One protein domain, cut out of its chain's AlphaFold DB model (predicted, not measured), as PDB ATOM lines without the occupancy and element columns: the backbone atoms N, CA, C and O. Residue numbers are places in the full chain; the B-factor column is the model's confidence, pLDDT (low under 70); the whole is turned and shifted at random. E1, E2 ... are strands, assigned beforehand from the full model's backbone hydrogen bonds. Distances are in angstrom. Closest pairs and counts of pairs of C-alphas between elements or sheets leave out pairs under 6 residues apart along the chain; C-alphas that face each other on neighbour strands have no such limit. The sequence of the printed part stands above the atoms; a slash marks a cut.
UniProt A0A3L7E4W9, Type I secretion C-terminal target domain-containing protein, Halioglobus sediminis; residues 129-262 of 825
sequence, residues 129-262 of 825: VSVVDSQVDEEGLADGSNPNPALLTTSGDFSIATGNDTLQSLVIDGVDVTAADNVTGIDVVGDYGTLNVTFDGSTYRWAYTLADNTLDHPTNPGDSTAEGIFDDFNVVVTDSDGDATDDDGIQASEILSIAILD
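Overview. This is residues 129 to 262 of the 825 residues of the protein "Type I secretion C-terminal target domain-containing protein" of Halioglobus sediminis (UniProt A0A3L7E4W9). Two four-stranded sheets stand partly face to face as a long, flattened sandwich: E1, E8, E7 and E3 form a sheet curled like part of a barrel, and E2, E6, E5 and E4 form a strongly twisted one. Loops of residues 138 to 152 and 211 to 228 lie at one end of the long axis, with the E2 to E3 link and residues 240 to 243 at the other. The printed part has 134 residues with no named helix and eight named strands, E1 to E8 along the chain; the class is all strand, though only 55 residues are in named strands. The first sheet, order E1, E8, E7, E3, is mixed; the second, E2, E6, E5, E4, is antiparallel. The whole is compact, with a radius of gyration of the C-alphas of 16.0 A, and only just elongated, spanning 50 by 33 by 19 A.

Arrangement. Start at residues 129 to 130, which pair antiparallel with residues 159 to 160 of E2, residues 153 to 161. Next, E1, residues 134 to 137, is parallel to E8, residues 255 to 261, with N 136 and O 259 3.0 A apart. The closest C-alphas of E1 and E2, those of Val 136 and Thr 153, are 6.1 A apart. E2 is antiparallel to E6, residues 204 to 210, at 153 degrees; look for N 156 and O 206, 3.0 A. E3, residues 167 to 172, is antiparallel to E7, residues 229 to 239, with N 236 and O 171 at 2.8 A. E4, residues 186 to 189, and E5, residues 193 to 199, form a hairpin, with N 188 and O 195 at 2.8 A. E5 and E6 form another, with N 196 and O 207 at 2.8 A; E4, E5 and E6 are a meander, each strand the antiparallel neighbour of the one before. E7 and E8 are a hairpin too, with N 233 and O 256 at 2.8 A. E7 is staggered: residues 229 to 234 pair with E8, 235 to 239 with E3. Between the sheets, E6 and E8 are near each other, and the closest C-alphas of E3 and E4, Ile 172 and Val 188, are 7.1 A apart.

Along the chain. Find C-alpha 134 at (119.100, 217.436, 257.322), where E1 begins; it is 10.7 A long. E2 runs 26.5 A, E3 14.5 A, E4 9.9 A, and E5 and E6 20.1 A each. E7 runs 32.5 A from C-alpha 229 at (114.111, 225.711, 250.217). E8, 18.4 A, ends at C-alpha 261, (114.783, 218.992, 247.777).

Size, cuts and confidence. The C-alphas farthest apart, those of Ser 145 and Asp 241, are 51.4 A apart. The printed part has no cut. The links E1 to E2, E3 to E4, E6 to E7 and E7 to E8 are long. Mean pLDDT of the printed part is 89.6, and residues 219 to 228 are under 70.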
ATOM      1  N   VAL A 129     123.695 224.345 272.628       95.06
ATOM      2  CA  VAL A 129     123.006 223.358 271.804       95.06
ATOM      3  C   VAL A 129     123.717 223.231 270.465       95.06
ATOM      4  O   VAL A 129     124.226 224.202 269.908       95.06
ATOM      5  N   SER A 130     123.801 222.003 269.972       93.38
ATOM      6  CA  SER A 130     124.183 221.722 268.598       93.38
ATOM      7  C   SER A 130     123.174 220.757 268.012       93.38
ATOM      8  O   SER A 130     122.876 219.708 268.592       93.38
ATOM      9  N   VAL A 131     122.672 221.132 266.848       94.94
ATOM     10  CA  VAL A 131     121.827 220.309 266.000       94.94
ATOM     11  C   VAL A 131     122.508 220.142 264.642       94.94
ATOM     12  O   VAL A 131     123.404 220.910 264.291       94.94
ATOM     13  N   VAL A 132     122.181 219.055 263.949       94.25
ATOM     14  CA  VAL A 132     122.710 218.751 262.621       94.25
ATOM     15  C   VAL A 132     121.569 218.920 261.635       94.25
ATOM     16  O   VAL A 132     120.537 218.271 261.804       94.25
ATOM     17  N   ASP A 133     121.790 219.767 260.637       94.88
ATOM     18  CA  ASP A 133     120.872 219.974 259.521       94.88
ATOM     19  C   ASP A 133     120.621 218.672 258.767       94.88
ATOM     20  O   ASP A 133     121.427 217.732 258.794       94.88
ATOM     21  N   SER A 134     119.489 218.615 258.083       95.06
ATOM     22  CA  SER A 134     119.100 217.436 257.322       95.06
ATOM     23  C   SER A 134     118.298 217.822 256.091       95.06
ATOM     24  O   SER A 134     118.128 219.000 255.797       95.06
ATOM     25  N   GLN A 135     117.830 216.818 255.361       94.75
ATOM     26  CA  GLN A 135     117.054 217.009 254.147       94.75
ATOM     27  C   GLN A 135     115.947 215.963 254.010       94.75
ATOM     28  O   GLN A 135     116.040 214.871 254.586       94.75
ATOM     29  N   VAL A 136     114.936 216.322 253.232       94.62
ATOM     30  CA  VAL A 136     113.845 215.479 252.730       94.62
ATOM     31  C   VAL A 136     113.668 215.748 251.237       94.62
ATOM     32  O   VAL A 136     114.205 216.735 250.738       94.62
ATOM     33  N   ASP A 137     112.958 214.864 250.547       91.38
ATOM     34  CA  ASP A 137     112.792 214.922 249.093       91.38
ATOM     35  C   ASP A 137     111.309 214.947 248.716       91.38
ATOM     36  O   ASP A 137     110.542 214.109 249.213       91.38
ATOM     37  N   GLU A 138     110.917 215.905 247.879       91.00
ATOM     38  CA  GLU A 138     109.563 216.011 247.339       91.00
ATOM     39  C   GLU A 138     109.218 214.847 246.408       91.00
ATOM     40  O   GLU A 138     108.048 214.461 246.379       91.00
ATOM     41  N   GLU A 139     110.209 214.152 245.819       87.19
ATOM     42  CA  GLU A 139     109.975 212.966 244.973       87.19
ATOM     43  C   GLU A 139     109.183 211.889 245.736       87.19
ATOM     44  O   GLU A 139     108.480 211.061 245.159       87.19
ATOM     45  N   GLY A 140     109.283 211.902 247.073       90.31
ATOM     46  CA  GLY A 140     108.602 210.983 247.972       90.31
ATOM     47  C   GLY A 140     107.117 211.253 248.205       90.31
ATOM     48  O   GLY A 140     106.481 210.436 248.891       90.31
ATOM     49  N   LEU A 141     106.578 212.379 247.723       90.81
ATOM     50  CA  LEU A 141     105.168 212.739 247.861       90.81
ATOM     51  C   LEU A 141     104.293 211.787 247.031       90.81
ATOM     52  O   LEU A 141     104.778 210.912 246.319       90.81
ATOM     53  N   ALA A 142     102.976 211.838 247.219       87.94
ATOM     54  CA  ALA A 142     102.083 210.857 246.587       87.94
ATOM     55  C   ALA A 142     101.973 211.035 245.064       87.94
ATOM     56  O   ALA A 142     101.648 210.079 244.365       87.94
ATOM     57  N   ASP A 143     102.193 212.265 244.635       79.25
ATOM     58  CA  ASP A 143     102.238 212.843 243.295       79.25
ATOM     59  C   ASP A 143     103.670 213.043 242.784       79.25
ATOM     60  O   ASP A 143     103.839 213.448 241.644       79.25
ATOM     61  N   GLY A 144     104.686 212.767 243.606       83.25
ATOM     62  CA  GLY A 144     106.075 212.895 243.189       83.25
ATOM     63  C   GLY A 144     106.501 211.809 242.208       83.25
ATOM     64  O   GLY A 144     105.872 210.752 242.103       83.25
ATOM     65  N   SER A 145     107.632 212.033 241.548       79.44
ATOM     66  CA  SER A 145     108.199 211.118 240.551       79.44
ATOM     67  C   SER A 145     108.609 209.744 241.118       79.44
ATOM     68  O   SER A 145     108.791 208.772 240.375       79.44
ATOM     69  N   ASN A 146     108.737 209.613 242.446       84.62
ATOM     70  CA  ASN A 146     109.112 208.375 243.130       84.62
ATOM     71  C   ASN A 146     108.387 208.205 244.485       84.62
ATOM     72  O   ASN A 146     109.026 208.221 245.549       84.62
ATOM     73  N   PRO A 147     107.057 207.962 244.484       88.94
ATOM     74  CA  PRO A 147     106.240 208.027 245.690       88.94
ATOM     75  C   PRO A 147     106.718 207.087 246.799       88.94
ATOM     76  O   PRO A 147     106.526 205.861 246.778       88.94
ATOM     77  N   ASN A 148     107.334 207.669 247.826       92.50
ATOM     78  CA  ASN A 148     107.975 206.940 248.907       92.50
ATOM     79  C   ASN A 148     107.976 207.764 250.206       92.50
ATOM     80  O   ASN A 148     108.888 208.558 250.447       92.50
ATOM     81  N   PRO A 149     107.052 207.471 251.142       94.31
ATOM     82  CA  PRO A 149     106.948 208.195 252.410       94.31
ATOM     83  C   PRO A 149     108.211 208.188 253.283       94.31
ATOM     84  O   PRO A 149     108.281 208.940 254.250       94.31
ATOM     85  N   ALA A 150     109.193 207.320 253.008       95.44
ATOM     86  CA  ALA A 150     110.466 207.333 253.722       95.44
ATOM     87  C   ALA A 150     111.339 208.548 253.364       95.44
ATOM     88  O   ALA A 150     112.138 208.958 254.203       95.44
ATOM     89  N   LEU A 151     111.183 209.105 252.159       94.38
ATOM     90  CA  LEU A 151     111.918 210.282 251.684       94.38
ATOM     91  C   LEU A 151     111.366 211.587 252.277       94.38
ATOM     92  O   LEU A 151     112.112 212.536 252.490       94.38
ATOM     93  N   LEU A 152     110.092 211.574 252.678       96.12
ATOM     94  CA  LEU A 152     109.406 212.686 253.342       96.12
ATOM     95  C   LEU A 152     109.791 212.864 254.812       96.12
ATOM     96  O   LEU A 152     109.283 213.767 255.476       96.12
ATOM     97  N   THR A 153     110.613 211.969 255.367       97.06
ATOM     98  CA  THR A 153     110.918 211.967 256.799       97.06
ATOM     99  C   THR A 153     112.407 211.935 257.071       97.06
ATOM    100  O   THR A 153     113.153 211.157 256.480       97.06
ATOM    101  N   THR A 154     112.839 212.720 258.052       97.88
ATOM    102  CA  THR A 154     114.218 212.694 258.539       97.88
ATOM    103  C   THR A 154     114.262 212.902 260.048       97.88
ATOM    104  O   THR A 154     113.284 213.329 260.657       97.88
ATOM    105  N   SER A 155     115.347 212.501 260.708       97.31
ATOM    106  CA  SER A 155     115.417 212.535 262.174       97.31
ATOM    107  C   SER A 155     116.833 212.715 262.692       97.31
ATOM    108  O   SER A 155     117.806 212.338 262.036       97.31
ATOM    109  N   GLY A 156     116.936 213.225 263.913       97.19
ATOM    110  CA  GLY A 156     118.203 213.425 264.590       97.19
ATOM    111  C   GLY A 156     118.031 213.713 266.073       97.19
ATOM    112  O   GLY A 156     116.950 213.572 266.648       97.19
ATOM    113  N   ASP A 157     119.136 214.099 266.701       96.62
ATOM    114  CA  ASP A 157     119.212 214.346 268.136       96.62
ATOM    115  C   ASP A 157     119.645 215.801 268.383       96.62
ATOM    116  O   ASP A 157     120.498 216.331 267.669       96.62
ATOM    117  N   PHE A 158     119.108 216.432 269.431       96.88
ATOM    118  CA  PHE A 158     119.654 217.682 269.961       96.88
ATOM    119  C   PHE A 158     120.793 217.365 270.933       96.88
ATOM    120  O   PHE A 158     120.600 216.671 271.937       96.88
ATOM    121  N   SER A 159     121.988 217.893 270.666       95.69
ATOM    122  CA  SER A 159     123.122 217.789 271.582       95.69
ATOM    123  C   SER A 159     123.125 218.983 272.530       95.69
ATOM    124  O   SER A 159     123.583 220.062 272.168       95.69
ATOM    125  N   ILE A 160     122.587 218.788 273.734       96.19
ATOM    126  CA  ILE A 160     122.454 219.837 274.753       96.19
ATOM    127  C   ILE A 160     123.530 219.660 275.827       96.19
ATOM    128  O   ILE A 160     123.688 218.572 276.388       96.19
ATOM    129  N   ALA A 161     124.242 220.740 276.143       95.44
ATOM    130  CA  ALA A 161     125.192 220.813 277.243       95.44
ATOM    131  C   ALA A 161     124.879 222.026 278.123       95.44
ATOM    132  O   ALA A 161     124.921 223.149 277.648       95.44
ATOM    133  N   THR A 162     124.617 221.796 279.408       94.44
ATOM    134  CA  THR A 162     124.352 222.841 280.416       94.44
ATOM    135  C   THR A 162     125.516 223.001 281.396       94.44
ATOM    136  O   THR A 162     125.345 223.499 282.492       94.44
ATOM    137  N   GLY A 163     126.708 222.486 281.070       90.69
ATOM    138  CA  GLY A 163     127.865 222.569 281.966       90.69
ATOM    139  C   GLY A 163     127.609 221.962 283.355       90.69
ATOM    140  O   GLY A 163     127.390 220.750 283.467       90.69
ATOM    141  N   ASN A 164     127.712 222.788 284.400       89.88
ATOM    142  CA  ASN A 164     127.455 222.395 285.792       89.88
ATOM    143  C   ASN A 164     125.975 222.514 286.204       89.88
ATOM    144  O   ASN A 164     125.617 222.077 287.304       89.88
ATOM    145  N   ASP A 165     125.128 222.990 285.298       91.56
ATOM    146  CA  ASP A 165     123.720 223.278 285.515       91.56
ATOM    147  C   ASP A 165     122.804 222.163 285.037       91.56
ATOM    148  O   ASP A 165     123.196 221.190 284.380       91.56
ATOM    149  N   THR A 166     121.532 222.285 285.402       92.81
ATOM    150  CA  THR A 166     120.470 221.399 284.927       92.81
ATOM    151  C   THR A 166     119.603 222.114 283.906       92.81
ATOM    152  O   THR A 166     119.310 223.292 284.058       92.81
ATOM    153  N   LEU A 167     119.132 221.386 282.894       95.88
ATOM    154  CA  LEU A 167     118.197 221.925 281.908       95.88
ATOM    155  C   LEU A 167     116.929 222.471 282.586       95.88
ATOM    156  O   LEU A 167     116.236 221.729 283.292       95.88
ATOM    157  N   GLN A 168     116.602 223.736 282.323       96.56
ATOM    158  CA  GLN A 168     115.349 224.365 282.733       96.56
ATOM    159  C   GLN A 168     114.302 224.289 281.625       96.56
ATOM    160  O   GLN A 168     113.175 223.879 281.913       96.56
ATOM    161  N   SER A 169     114.658 224.644 280.387       97.00
ATOM    162  CA  SER A 169     113.751 224.536 279.243       97.00
ATOM    163  C   SER A 169     114.447 224.319 277.903       97.00
ATOM    164  O   SER A 169     115.579 224.749 277.699       97.00
ATOM    165  N   LEU A 170     113.721 223.684 276.984       97.75
ATOM    166  CA  LEU A 170     114.012 223.612 275.555       97.75
ATOM    167  C   LEU A 170     112.807 224.181 274.796       97.75
ATOM    168  O   LEU A 170     111.691 223.675 274.935       97.75
ATOM    169  N   VAL A 171     113.030 225.230 274.009       97.56
ATOM    170  CA  VAL A 171     112.005 225.931 273.226       97.56
ATOM    171  C   VAL A 171     112.416 225.927 271.759       97.56
ATOM    172  O   VAL A 171     113.545 226.287 271.447       97.56
ATOM    173  N   ILE A 172     111.508 225.537 270.866       97.88
ATOM    174  CA  ILE A 172     111.743 225.511 269.416       97.88
ATOM    175  C   ILE A 172     110.656 226.349 268.745       97.88
ATOM    176  O   ILE A 172     109.475 226.102 268.978       97.88
ATOM    177  N   ASP A 173     111.041 227.401 268.023       95.62
ATOM    178  CA  ASP A 173     110.137 228.410 267.432       95.62
ATOM    179  C   ASP A 173     109.047 228.928 268.382       95.62
ATOM    180  O   ASP A 173     107.892 229.176 268.030       95.62
ATOM    181  N   GLY A 174     109.418 229.103 269.650       94.50
ATOM    182  CA  GLY A 174     108.508 229.569 270.696       94.50
ATOM    183  C   GLY A 174     107.581 228.492 271.273       94.50
ATOM    184  O   GLY A 174     106.809 228.797 272.187       94.50
ATOM    185  N   VAL A 175     107.662 227.245 270.804       97.75
ATOM    186  CA  VAL A 175     106.992 226.081 271.396       97.75
ATOM    187  C   VAL A 175     107.894 225.460 272.461       97.75
ATOM    188  O   VAL A 175     108.988 224.985 272.175       97.75
ATOM    189  N   ASP A 176     107.435 225.453 273.713       97.44
ATOM    190  CA  ASP A 176     108.131 224.787 274.820       97.44
ATOM    191  C   ASP A 176     107.952 223.264 274.725       97.44
ATOM    192  O   ASP A 176     106.852 222.736 274.926       97.44
ATOM    193  N   VAL A 177     109.049 222.564 274.431       97.56
ATOM    194  CA  VAL A 177     109.099 221.106 274.257       97.56
ATOM    195  C   VAL A 177     109.724 220.384 275.455       97.56
ATOM    196  O   VAL A 177     109.917 219.170 275.425       97.56
ATOM    197  N   THR A 178     109.996 221.089 276.556       96.56
ATOM    198  CA  THR A 178     110.670 220.539 277.752       96.56
ATOM    199  C   THR A 178     109.929 219.343 278.363       96.56
ATOM    200  O   THR A 178     110.524 218.469 278.992       96.56
ATOM    201  N   ALA A 179     108.605 219.293 278.200       93.81
ATOM    202  CA  ALA A 179     107.756 218.220 278.713       93.81
ATOM    203  C   ALA A 179     107.520 217.074 277.710       93.81
ATOM    204  O   ALA A 179     106.650 216.236 277.965       93.81
ATOM    205  N   ALA A 180     108.247 217.037 276.587       93.50
ATOM    206  CA  ALA A 180     108.137 215.969 275.602       93.50
ATOM    207  C   ALA A 180     108.371 214.592 276.242       93.50
ATOM    208  O   ALA A 180     109.193 214.425 277.146       93.50
ATOM    209  N   ASP A 181     107.650 213.582 275.759       93.06
ATOM    210  CA  ASP A 181     107.862 212.190 276.142       93.06
ATOM    211  C   ASP A 181     108.023 211.298 274.912       93.06
ATOM    212  O   ASP A 181     107.628 211.648 273.802       93.06
ATOM    213  N   ASN A 182     108.626 210.126 275.108       89.44
ATOM    214  CA  ASN A 182     108.939 209.187 274.029       89.44
ATOM    215  C   ASN A 182     107.712 208.462 273.434       89.44
ATOM    216  O   ASN A 182     107.871 207.471 272.726       89.44
ATOM    217  N   VAL A 183     106.488 208.845 273.811       86.56
ATOM    218  CA  VAL A 183     105.251 208.175 273.374       86.56
ATOM    219  C   VAL A 183     104.395 209.100 272.523       86.56
ATOM    220  O   VAL A 183     103.837 208.659 271.524       86.56
ATOM    221  N   THR A 184     104.247 210.347 272.950       86.12
ATOM    222  CA  THR A 184     103.383 211.341 272.313       86.12
ATOM    223  C   THR A 184     104.174 212.408 271.573       86.12
ATOM    224  O   THR A 184     103.692 212.886 270.550       86.12
ATOM    225  N   GLY A 185     105.380 212.736 272.047       94.12
ATOM    226  CA  GLY A 185     106.146 213.867 271.535       94.12
ATOM    227  C   GLY A 185     105.392 215.197 271.637       94.12
ATOM    228  O   GLY A 185     104.307 215.285 272.221       94.12
ATOM    229  N   ILE A 186     105.991 216.250 271.093       98.12
ATOM    230  CA  ILE A 186     105.375 217.567 270.918       98.12
ATOM    231  C   ILE A 186     105.676 218.030 269.495       98.12
ATOM    232  O   ILE A 186     106.837 218.044 269.095       98.12
ATOM    233  N   ASP A 187     104.633 218.401 268.758       97.75
ATOM    234  CA  ASP A 187     104.746 218.898 267.388       97.75
ATOM    235  C   ASP A 187     105.042 220.401 267.370       97.75
ATOM    236  O   ASP A 187     104.377 221.190 268.052       97.75
ATOM    237  N   VAL A 188     106.008 220.785 266.545       98.00
ATOM    238  CA  VAL A 188     106.333 222.158 266.164       98.00
ATOM    239  C   VAL A 188     106.075 222.265 264.666       98.00
ATOM    240  O   VAL A 188     106.664 221.531 263.876       98.00
ATOM    241  N   VAL A 189     105.121 223.109 264.284       97.00
ATOM    242  CA  VAL A 189     104.720 223.284 262.882       97.00
ATOM    243  C   VAL A 189     105.684 224.272 262.238       97.00
ATOM    244  O   VAL A 189     105.759 225.406 262.713       97.00
ATOM    245  N   GLY A 190     106.405 223.813 261.217       94.88
ATOM    246  CA  GLY A 190     107.246 224.642 260.359       94.88
ATOM    247  C   GLY A 190     106.448 225.253 259.211       94.88
ATOM    248  O   GLY A 190     105.214 225.171 259.184       94.88
ATOM    249  N   ASP A 191     107.155 225.863 258.267       93.06
ATOM    250  CA  ASP A 191     106.532 226.481 257.095       93.06
ATOM    251  C   ASP A 191     106.049 225.425 256.083       93.06
ATOM    252  O   ASP A 191     104.980 225.595 255.491       93.06
ATOM    253  N   TYR A 192     106.769 224.303 255.963       93.38
ATOM    254  CA  TYR A 192     106.514 223.256 254.960       93.38
ATOM    255  C   TYR A 192     106.217 221.880 255.576       93.38
ATOM    256  O   TYR A 192     105.559 221.031 254.972       93.38
ATOM    257  N   GLY A 193     106.652 221.645 256.815       95.62
ATOM    258  CA  GLY A 193     106.442 220.369 257.488       95.62
ATOM    259  C   GLY A 193     106.211 220.493 258.983       95.62
ATOM    260  O   GLY A 193     105.847 221.534 259.530       95.62
ATOM    261  N   THR A 194     106.333 219.369 259.678       97.50
ATOM    262  CA  THR A 194     106.142 219.308 261.131       97.50
ATOM    263  C   THR A 194     107.295 218.570 261.785       97.50
ATOM    264  O   THR A 194     107.607 217.434 261.425       97.50
ATOM    265  N   LEU A 195     107.882 219.200 262.800       98.06
ATOM    266  CA  LEU A 195     108.913 218.632 263.654       98.06
ATOM    267  C   LEU A 195     108.277 218.049 264.923       98.06
ATOM    268  O   LEU A 195     107.798 218.780 265.787       98.06
ATOM    269  N   ASN A 196     108.293 216.729 265.078       97.75
ATOM    270  CA  ASN A 196     107.908 216.056 266.314       97.75
ATOM    271  C   ASN A 196     109.130 215.866 267.218       97.75
ATOM    272  O   ASN A 196     110.095 215.193 266.850       97.75
ATOM    273  N   VAL A 197     109.084 216.424 268.426       98.31
ATOM    274  CA  VAL A 197     110.170 216.328 269.408       98.31
ATOM    275  C   VAL A 197     109.800 215.367 270.525       98.31
ATOM    276  O   VAL A 197     108.753 215.487 271.157       98.31
ATOM    277  N   THR A 198     110.686 214.415 270.806       98.12
ATOM    278  CA  THR A 198     110.523 213.389 271.844       98.12
ATOM    279  C   THR A 198     111.694 213.403 272.819       98.12
ATOM    280  O   THR A 198     112.793 213.845 272.495       98.12
ATOM    281  N   PHE A 199     111.478 212.886 274.029       96.88
ATOM    282  CA  PHE A 199     112.535 212.712 275.024       96.88
ATOM    283  C   PHE A 199     112.513 211.292 275.584       96.88
ATOM    284  O   PHE A 199     111.512 210.838 276.146       96.88
ATOM    285  N   ASP A 200     113.634 210.577 275.458       93.38
ATOM    286  CA  ASP A 200     113.755 209.176 275.891       93.38
ATOM    287  C   ASP A 200     114.165 209.000 277.365       93.38
ATOM    288  O   ASP A 200     114.337 207.875 277.846       93.38
ATOM    289  N   GLY A 201     114.280 210.106 278.104       90.88
ATOM    290  CA  GLY A 201     114.802 210.141 279.469       90.88
ATOM    291  C   GLY A 201     116.280 210.526 279.546       90.88
ATOM    292  O   GLY A 201     116.780 210.737 280.651       90.88
ATOM    293  N   SER A 202     116.972 210.623 278.407       91.31
ATOM    294  CA  SER A 202     118.360 211.083 278.327       91.31
ATOM    295  C   SER A 202     118.609 212.079 277.198       91.31
ATOM    296  O   SER A 202     119.419 212.979 277.392       91.31
ATOM    297  N   THR A 203     117.979 211.912 276.036       94.25
ATOM    298  CA  THR A 203     118.260 212.705 274.828       94.25
ATOM    299  C   THR A 203     116.958 213.215 274.229       94.25
ATOM    300  O   THR A 203     115.986 212.457 274.144       94.25
ATOM    301  N   TYR A 204     116.940 214.487 273.822       97.50
ATOM    302  CA  TYR A 204     115.866 215.023 272.993       97.50
ATOM    303  C   TYR A 204     116.133 214.640 271.542       97.50
ATOM    304  O   TYR A 204     117.220 214.895 271.021       97.50
ATOM    305  N   ARG A 205     115.147 214.010 270.915       97.12
ATOM    306  CA  ARG A 205     115.186 213.584 269.519       97.12
ATOM    307  C   ARG A 205     114.133 214.347 268.754       97.12
ATOM    308  O   ARG A 205     113.075 214.646 269.305       97.12
ATOM    309  N   TRP A 206     114.403 214.599 267.495       97.81
ATOM    310  CA  TRP A 206     113.456 215.213 266.590       97.81
ATOM    311  C   TRP A 206     113.226 214.294 265.393       97.81
ATOM    312  O   TRP A 206     114.126 213.572 264.958       97.81
ATOM    313  N   ALA A 207     112.000 214.297 264.893       97.25
ATOM    314  CA  ALA A 207     111.610 213.665 263.646       97.25
ATOM    315  C   ALA A 207     110.798 214.681 262.849       97.25
ATOM    316  O   ALA A 207     109.817 215.215 263.356       97.25
ATOM    317  N   TYR A 208     111.231 214.961 261.632       98.31
ATOM    318  CA  TYR A 208     110.559 215.856 260.709       98.31
ATOM    319  C   TYR A 208     109.779 215.041 259.684       98.31
ATOM    320  O   TYR A 208     110.261 213.996 259.236       98.31
ATOM    321  N   THR A 209     108.607 215.542 259.308       97.62
ATOM    322  CA  THR A 209     107.805 215.023 258.201       97.62
ATOM    323  C   THR A 209     107.379 216.184 257.310       97.62
ATOM    324  O   THR A 209     106.725 217.109 257.803       97.62
ATOM    325  N   LEU A 210     107.719 216.108 256.023       96.31
ATOM    326  CA  LEU A 210     107.218 217.015 254.994       96.31
ATOM    327  C   LEU A 210     105.711 216.804 254.813       96.31
ATOM    328  O   LEU A 210     105.242 215.661 254.814       96.31
ATOM    329  N   ALA A 211     104.947 217.893 254.742       90.94
ATOM    330  CA  ALA A 211     103.490 217.812 254.689       90.94
ATOM    331  C   ALA A 211     102.935 217.847 253.261       90.94
ATOM    332  O   ALA A 211     101.947 217.157 253.004       90.94
ATOM    333  N   ASP A 212     103.531 218.664 252.395       87.81
ATOM    334  CA  ASP A 212     103.079 218.934 251.030       87.81
ATOM    335  C   ASP A 212     104.243 219.489 250.191       87.81
ATOM    336  O   ASP A 212     105.287 219.816 250.764       87.81
ATOM    337  N   ASN A 213     104.031 219.601 248.879       84.75
ATOM    338  CA  ASN A 213     104.941 220.273 247.949       84.75
ATOM    339  C   ASN A 213     104.948 221.805 248.141       84.75
ATOM    340  O   ASN A 213     104.216 222.375 248.965       84.75
ATOM    341  N   THR A 214     105.747 222.491 247.330       82.38
ATOM    342  CA  THR A 214     105.820 223.953 247.274       82.38
ATOM    343  C   THR A 214     106.169 224.442 245.866       82.38
ATOM    344  O   THR A 214     106.884 223.776 245.142       82.38
ATOM    345  N   LEU A 215     105.715 225.647 245.497       83.56
ATOM    346  CA  LEU A 215     106.095 226.321 244.235       83.56
ATOM    347  C   LEU A 215     107.197 227.375 244.437       83.56
ATOM    348  O   LEU A 215     107.386 228.271 243.612       83.56
ATOM    349  N   ASP A 216     107.818 227.378 245.618       81.25
ATOM    350  CA  ASP A 216     108.775 228.408 246.030       81.25
ATOM    351  C   ASP A 216     110.229 228.054 245.661       81.25
ATOM    352  O   ASP A 216     111.141 228.811 246.024       81.25
ATOM    353  N   HIS A 217     110.462 226.940 244.960       79.00
ATOM    354  CA  HIS A 217     111.804 226.551 244.545       79.00
ATOM    355  C   HIS A 217     112.378 227.516 243.499       79.00
ATOM    356  O   HIS A 217     111.662 228.144 242.708       79.00
ATOM    357  N   PRO A 218     113.697 227.756 243.530       71.69
ATOM    358  CA  PRO A 218     114.351 228.552 242.508       71.69
ATOM    359  C   PRO A 218     114.490 227.743 241.209       71.69
ATOM    360  O   PRO A 218     115.256 226.796 241.179       71.69
ATOM    361  N   THR A 219     113.860 228.208 240.121       61.44
ATOM    362  CA  THR A 219     113.931 227.612 238.767       61.44
ATOM    363  C   THR A 219     115.371 227.296 238.329       61.44
ATOM    364  O   THR A 219     116.083 228.197 237.845       61.44
ATOM    365  N   ASN A 220     115.839 226.060 238.496       57.38
ATOM    366  CA  ASN A 220     117.122 225.618 237.970       57.38
ATOM    367  C   ASN A 220     117.216 224.078 237.937       57.38
ATOM    368  O   ASN A 220     117.567 223.458 238.945       57.38
ATOM    369  N   PRO A 221     117.080 223.466 236.749       47.62
ATOM    370  CA  PRO A 221     117.041 222.022 236.626       47.62
ATOM    371  C   PRO A 221     118.433 221.435 236.898       47.62
ATOM    372  O   PRO A 221     119.408 221.712 236.187       47.62
ATOM    373  N   GLY A 222     118.531 220.578 237.916       44.19
ATOM    374  CA  GLY A 222     119.592 219.569 237.990       44.19
ATOM    375  C   GLY A 222     120.671 219.712 239.066       44.19
ATOM    376  O   GLY A 222     121.748 219.134 238.892       44.19
ATOM    377  N   ASP A 223     120.427 220.397 240.185       44.75
ATOM    378  CA  ASP A 223     121.291 220.255 241.369       44.75
ATOM    379  C   ASP A 223     120.496 219.812 242.601       44.75
ATOM    380  O   ASP A 223     120.158 220.612 243.473       44.75
ATOM    381  N   SER A 224     120.313 218.494 242.724       47.47
ATOM    382  CA  SER A 224     119.802 217.806 243.919       47.47
ATOM    383  C   SER A 224     120.653 218.009 245.187       47.47
ATOM    384  O   SER A 224     120.504 217.282 246.170       47.47
ATOM    385  N   THR A 225     121.598 218.958 245.196       46.78
ATOM    386  CA  THR A 225     122.499 219.192 246.325       46.78
ATOM    387  C   THR A 225     122.718 220.653 246.736       46.78
ATOM    388  O   THR A 225     123.527 220.857 247.648       46.78
ATOM    389  N   ALA A 226     122.042 221.668 246.165       46.78
ATOM    390  CA  ALA A 226     122.405 223.059 246.507       46.78
ATOM    391  C   ALA A 226     121.322 224.149 246.628       46.78
ATOM    392  O   ALA A 226     121.646 225.163 247.253       46.78
ATOM    393  N   GLU A 227     120.099 224.008 246.104       55.16
ATOM    394  CA  GLU A 227     119.137 225.136 246.092       55.16
ATOM    395  C   GLU A 227     117.723 224.816 246.604       55.16
ATOM    396  O   GLU A 227     116.809 225.604 246.386       55.16
ATOM    397  N   GLY A 228     117.553 223.724 247.357       62.28
ATOM    398  CA  GLY A 228     116.292 223.454 248.051       62.28
ATOM    399  C   GLY A 228     115.907 224.586 249.009       62.28
ATOM    400  O   GLY A 228     116.770 225.257 249.592       62.28
ATOM    401  N   ILE A 229     114.609 224.807 249.181       86.38
ATOM    402  CA  ILE A 229     114.111 225.711 250.217       86.38
ATOM    403  C   ILE A 229     114.337 225.109 251.612       86.38
ATOM    404  O   ILE A 229     114.546 223.905 251.768       86.38
ATOM    405  N   PHE A 230     114.320 225.951 252.645       90.69
ATOM    406  CA  PHE A 230     114.627 225.528 254.012       90.69
ATOM    407  C   PHE A 230     113.437 225.738 254.943       90.69
ATOM    408  O   PHE A 230     112.848 226.819 254.970       90.69
ATOM    409  N   ASP A 231     113.143 224.723 255.752       94.38
ATOM    410  CA  ASP A 231     112.322 224.839 256.957       94.38
ATOM    411  C   ASP A 231     113.269 225.008 258.160       94.38
ATOM    412  O   ASP A 231     113.947 224.060 258.578       94.38
ATOM    413  N   ASP A 232     113.385 226.243 258.655       95.25
ATOM    414  CA  ASP A 232     114.334 226.640 259.699       95.25
ATOM    415  C   ASP A 232     113.656 226.702 261.072       95.25
ATOM    416  O   ASP A 232     112.759 227.515 261.295       95.25
ATOM    417  N   PHE A 233     114.167 225.926 262.031       97.38
ATOM    418  CA  PHE A 233     113.665 225.884 263.403       97.38
ATOM    419  C   PHE A 233     114.673 226.479 264.387       97.38
ATOM    420  O   PHE A 233     115.752 225.922 264.601       97.38
ATOM    421  N   ASN A 234     114.317 227.584 265.045       95.75
ATOM    422  CA  ASN A 234     115.170 228.220 266.048       95.75
ATOM    423  C   ASN A 234     115.078 227.503 267.401       95.75
ATOM    424  O   ASN A 234     114.000 227.415 267.995       95.75
ATOM    425  N   VAL A 235     116.217 227.055 267.924       97.50
ATOM    426  CA  VAL A 235     116.346 226.232 269.129       97.50
ATOM    427  C   VAL A 235     116.958 227.045 270.265       97.50
ATOM    428  O   VAL A 235     118.117 227.445 270.218       97.50
ATOM    429  N   VAL A 236     116.197 227.225 271.343       97.00
ATOM    430  CA  VAL A 236     116.642 227.940 272.541       97.00
ATOM    431  C   VAL A 236     116.664 226.994 273.735       97.00
ATOM    432  O   VAL A 236     115.653 226.376 274.083       97.00
ATOM    433  N   VAL A 237     117.827 226.889 274.378       97.69
ATOM    434  CA  VAL A 237     118.012 226.145 275.628       97.69
ATOM    435  C   VAL A 237     118.236 227.128 276.764       97.69
ATOM    436  O   VAL A 237     119.067 228.019 276.634       97.69
ATOM    437  N   THR A 238     117.541 226.916 277.880       96.88
ATOM    438  CA  THR A 238     117.749 227.644 279.139       96.88
ATOM    439  C   THR A 238     118.085 226.654 280.247       96.88
ATOM    440  O   THR A 238     117.456 225.591 280.342       96.88
ATOM    441  N   ASP A 239     119.048 226.974 281.099       96.56
ATOM    442  CA  ASP A 239     119.461 226.154 282.241       96.56
ATOM    443  C   ASP A 239     118.941 226.691 283.592       96.56
ATOM    444  O   ASP A 239     118.000 227.489 283.670       96.56
ATOM    445  N   SER A 240     119.424 226.113 284.693       94.31
ATOM    446  CA  SER A 240     118.779 226.227 286.000       94.31
ATOM    447  C   SER A 240     118.946 227.564 286.705       94.31
ATOM    448  O   SER A 240     118.081 227.896 287.527       94.31
ATOM    449  N   ASP A 241     120.007 228.304 286.424       91.31
ATOM    450  CA  ASP A 241     120.246 229.656 286.926       91.31
ATOM    451  C   ASP A 241     119.770 230.740 285.943       91.31
ATOM    452  O   ASP A 241     119.486 231.862 286.376       91.31
ATOM    453  N   GLY A 242     119.464 230.344 284.704       92.25
ATOM    454  CA  GLY A 242     118.625 231.083 283.769       92.25
ATOM    455  C   GLY A 242     119.371 231.643 282.569       92.25
ATOM    456  O   GLY A 242     118.786 232.480 281.876       92.25
ATOM    457  N   ASP A 243     120.601 231.195 282.337       93.62
ATOM    458  CA  ASP A 243     121.343 231.500 281.127       93.62
ATOM    459  C   ASP A 243     120.672 230.817 279.928       93.62
ATOM    460  O   ASP A 243     120.108 229.719 280.034       93.62
ATOM    461  N   ALA A 244     120.688 231.484 278.773       94.44
ATOM    462  CA  ALA A 244     120.092 230.970 277.547       94.44
ATOM    463  C   ALA A 244     121.058 231.023 276.360       94.44
ATOM    464  O   ALA A 244     121.900 231.914 276.251       94.44
ATOM    465  N   THR A 245     120.911 230.081 275.422       93.25
ATOM    466  CA  THR A 245     121.758 230.026 274.215       93.25
ATOM    467  C   THR A 245     121.650 231.292 273.357       93.25
ATOM    468  O   THR A 245     122.616 231.677 272.711       93.25
ATOM    469  N   ASP A 246     120.508 231.985 273.391       88.62
ATOM    470  CA  ASP A 246     120.239 233.180 272.587       88.62
ATOM    471  C   ASP A 246     120.586 234.512 273.280       88.62
ATOM    472  O   ASP A 246     120.371 235.576 272.685       88.62
ATOM    473  N   ASP A 247     121.165 234.499 274.487       86.44
ATOM    474  CA  ASP A 247     121.543 235.728 275.208       86.44
ATOM    475  C   ASP A 247     122.591 236.566 274.447       86.44
ATOM    476  O   ASP A 247     122.585 237.804 274.507       86.44
ATOM    477  N   ASP A 248     123.440 235.908 273.651       82.81
ATOM    478  CA  ASP A 248     124.412 236.534 272.741       82.81
ATOM    479  C   ASP A 248     123.868 236.717 271.301       82.81
ATOM    480  O   ASP A 248     124.585 237.164 270.394       82.81
ATOM    481  N   GLY A 249     122.575 236.442 271.100       84.06
ATOM    482  CA  GLY A 249     121.886 236.372 269.815       84.06
ATOM    483  C   GLY A 249     121.993 234.993 269.158       84.06
ATOM    484  O   GLY A 249     122.981 234.290 269.347       84.06
ATOM    485  N   ILE A 250     120.992 234.655 268.339       82.81
ATOM    486  CA  ILE A 250     120.870 233.348 267.674       82.81
ATOM    487  C   ILE A 250     122.097 233.057 266.796       82.81
ATOM    488  O   ILE A 250     122.452 233.853 265.916       82.81
ATOM    489  N   GLN A 251     122.722 231.905 267.022       85.31
ATOM    490  CA  GLN A 251     123.830 231.366 266.236       85.31
ATOM    491  C   GLN A 251     123.346 230.305 265.242       85.31
ATOM    492  O   GLN A 251     122.333 229.650 265.443       85.31
ATOM    493  N   ALA A 252     124.124 230.050 264.187       77.88
ATOM    494  CA  ALA A 252     123.782 229.010 263.208       77.88
ATOM    495  C   ALA A 252     123.689 227.599 263.824       77.88
ATOM    496  O   ALA A 252     122.902 226.789 263.372       77.88
ATOM    497  N   SER A 253     124.455 227.301 264.882       82.12
ATOM    498  CA  SER A 253     124.375 226.014 265.597       82.12
ATOM    499  C   SER A 253     123.085 225.817 266.405       82.12
ATOM    500  O   SER A 253     122.849 224.716 266.902       82.12
ATOM    501  N   GLU A 254     122.300 226.884 266.564       91.81
ATOM    502  CA  GLU A 254     121.011 226.929 267.261       91.81
ATOM    503  C   GLU A 254     119.833 226.901 266.281       91.81
ATOM    504  O   GLU A 254     118.689 227.005 266.702       91.81
ATOM    505  N   ILE A 255     120.090 226.751 264.982       94.12
ATOM    506  CA  ILE A 255     119.057 226.604 263.960       94.12
ATOM    507  C   ILE A 255     119.147 225.174 263.441       94.12
ATOM    508  O   ILE A 255     120.227 224.720 263.069       94.12
ATOM    509  N   LEU A 256     118.030 224.451 263.472       96.81
ATOM    510  CA  LEU A 256     117.875 223.225 262.698       96.81
ATOM    511  C   LEU A 256     117.302 223.620 261.345       96.81
ATOM    512  O   LEU A 256     116.144 224.024 261.291       96.81
ATOM    513  N   SER A 257     118.087 223.469 260.285       95.19
ATOM    514  CA  SER A 257     117.603 223.665 258.921       95.19
ATOM    515  C   SER A 257     117.271 222.313 258.289       95.19
ATOM    516  O   SER A 257     118.106 221.401 258.262       95.19
ATOM    517  N   ILE A 258     116.048 222.174 257.778       95.31
ATOM    518  CA  ILE A 258     115.650 221.045 256.933       95.31
ATOM    519  C   ILE A 258     115.573 221.536 255.493       95.31
ATOM    520  O   ILE A 258     114.702 222.335 255.165       95.31
ATOM    521  N   ALA A 259     116.486 221.066 254.646       92.50
ATOM    522  CA  ALA A 259     116.410 221.309 253.213       92.50
ATOM    523  C   ALA A 259     115.305 220.441 252.598       92.50
ATOM    524  O   ALA A 259     115.244 219.235 252.850       92.50
ATOM    525  N   ILE A 260     114.452 221.054 251.793       91.12
ATOM    526  CA  ILE A 260     113.416 220.379 251.021       91.12
ATOM    527  C   ILE A 260     113.923 220.367 249.593       91.12
ATOM    528  O   ILE A 260     114.107 221.426 248.990       91.12
ATOM    529  N   LEU A 261     114.289 219.177 249.128       88.94
ATOM    530  CA  LEU A 261     114.783 218.992 247.777       88.94
ATOM    531  C   LEU A 261     113.596 218.910 246.832       88.94
ATOM    532  O   LEU A 261     112.649 218.174 247.102       88.94
ATOM    533  N   ASP A 262     113.701 219.704 245.782       86.38
ATOM    534  CA  ASP A 262     112.724 219.831 244.719       86.38
ATOM    535  C   ASP A 262     112.658 218.569 243.844       86.38
ATOM    536  O   ASP A 262     113.689 217.927 243.593       86.38
TER     537      ASP A 262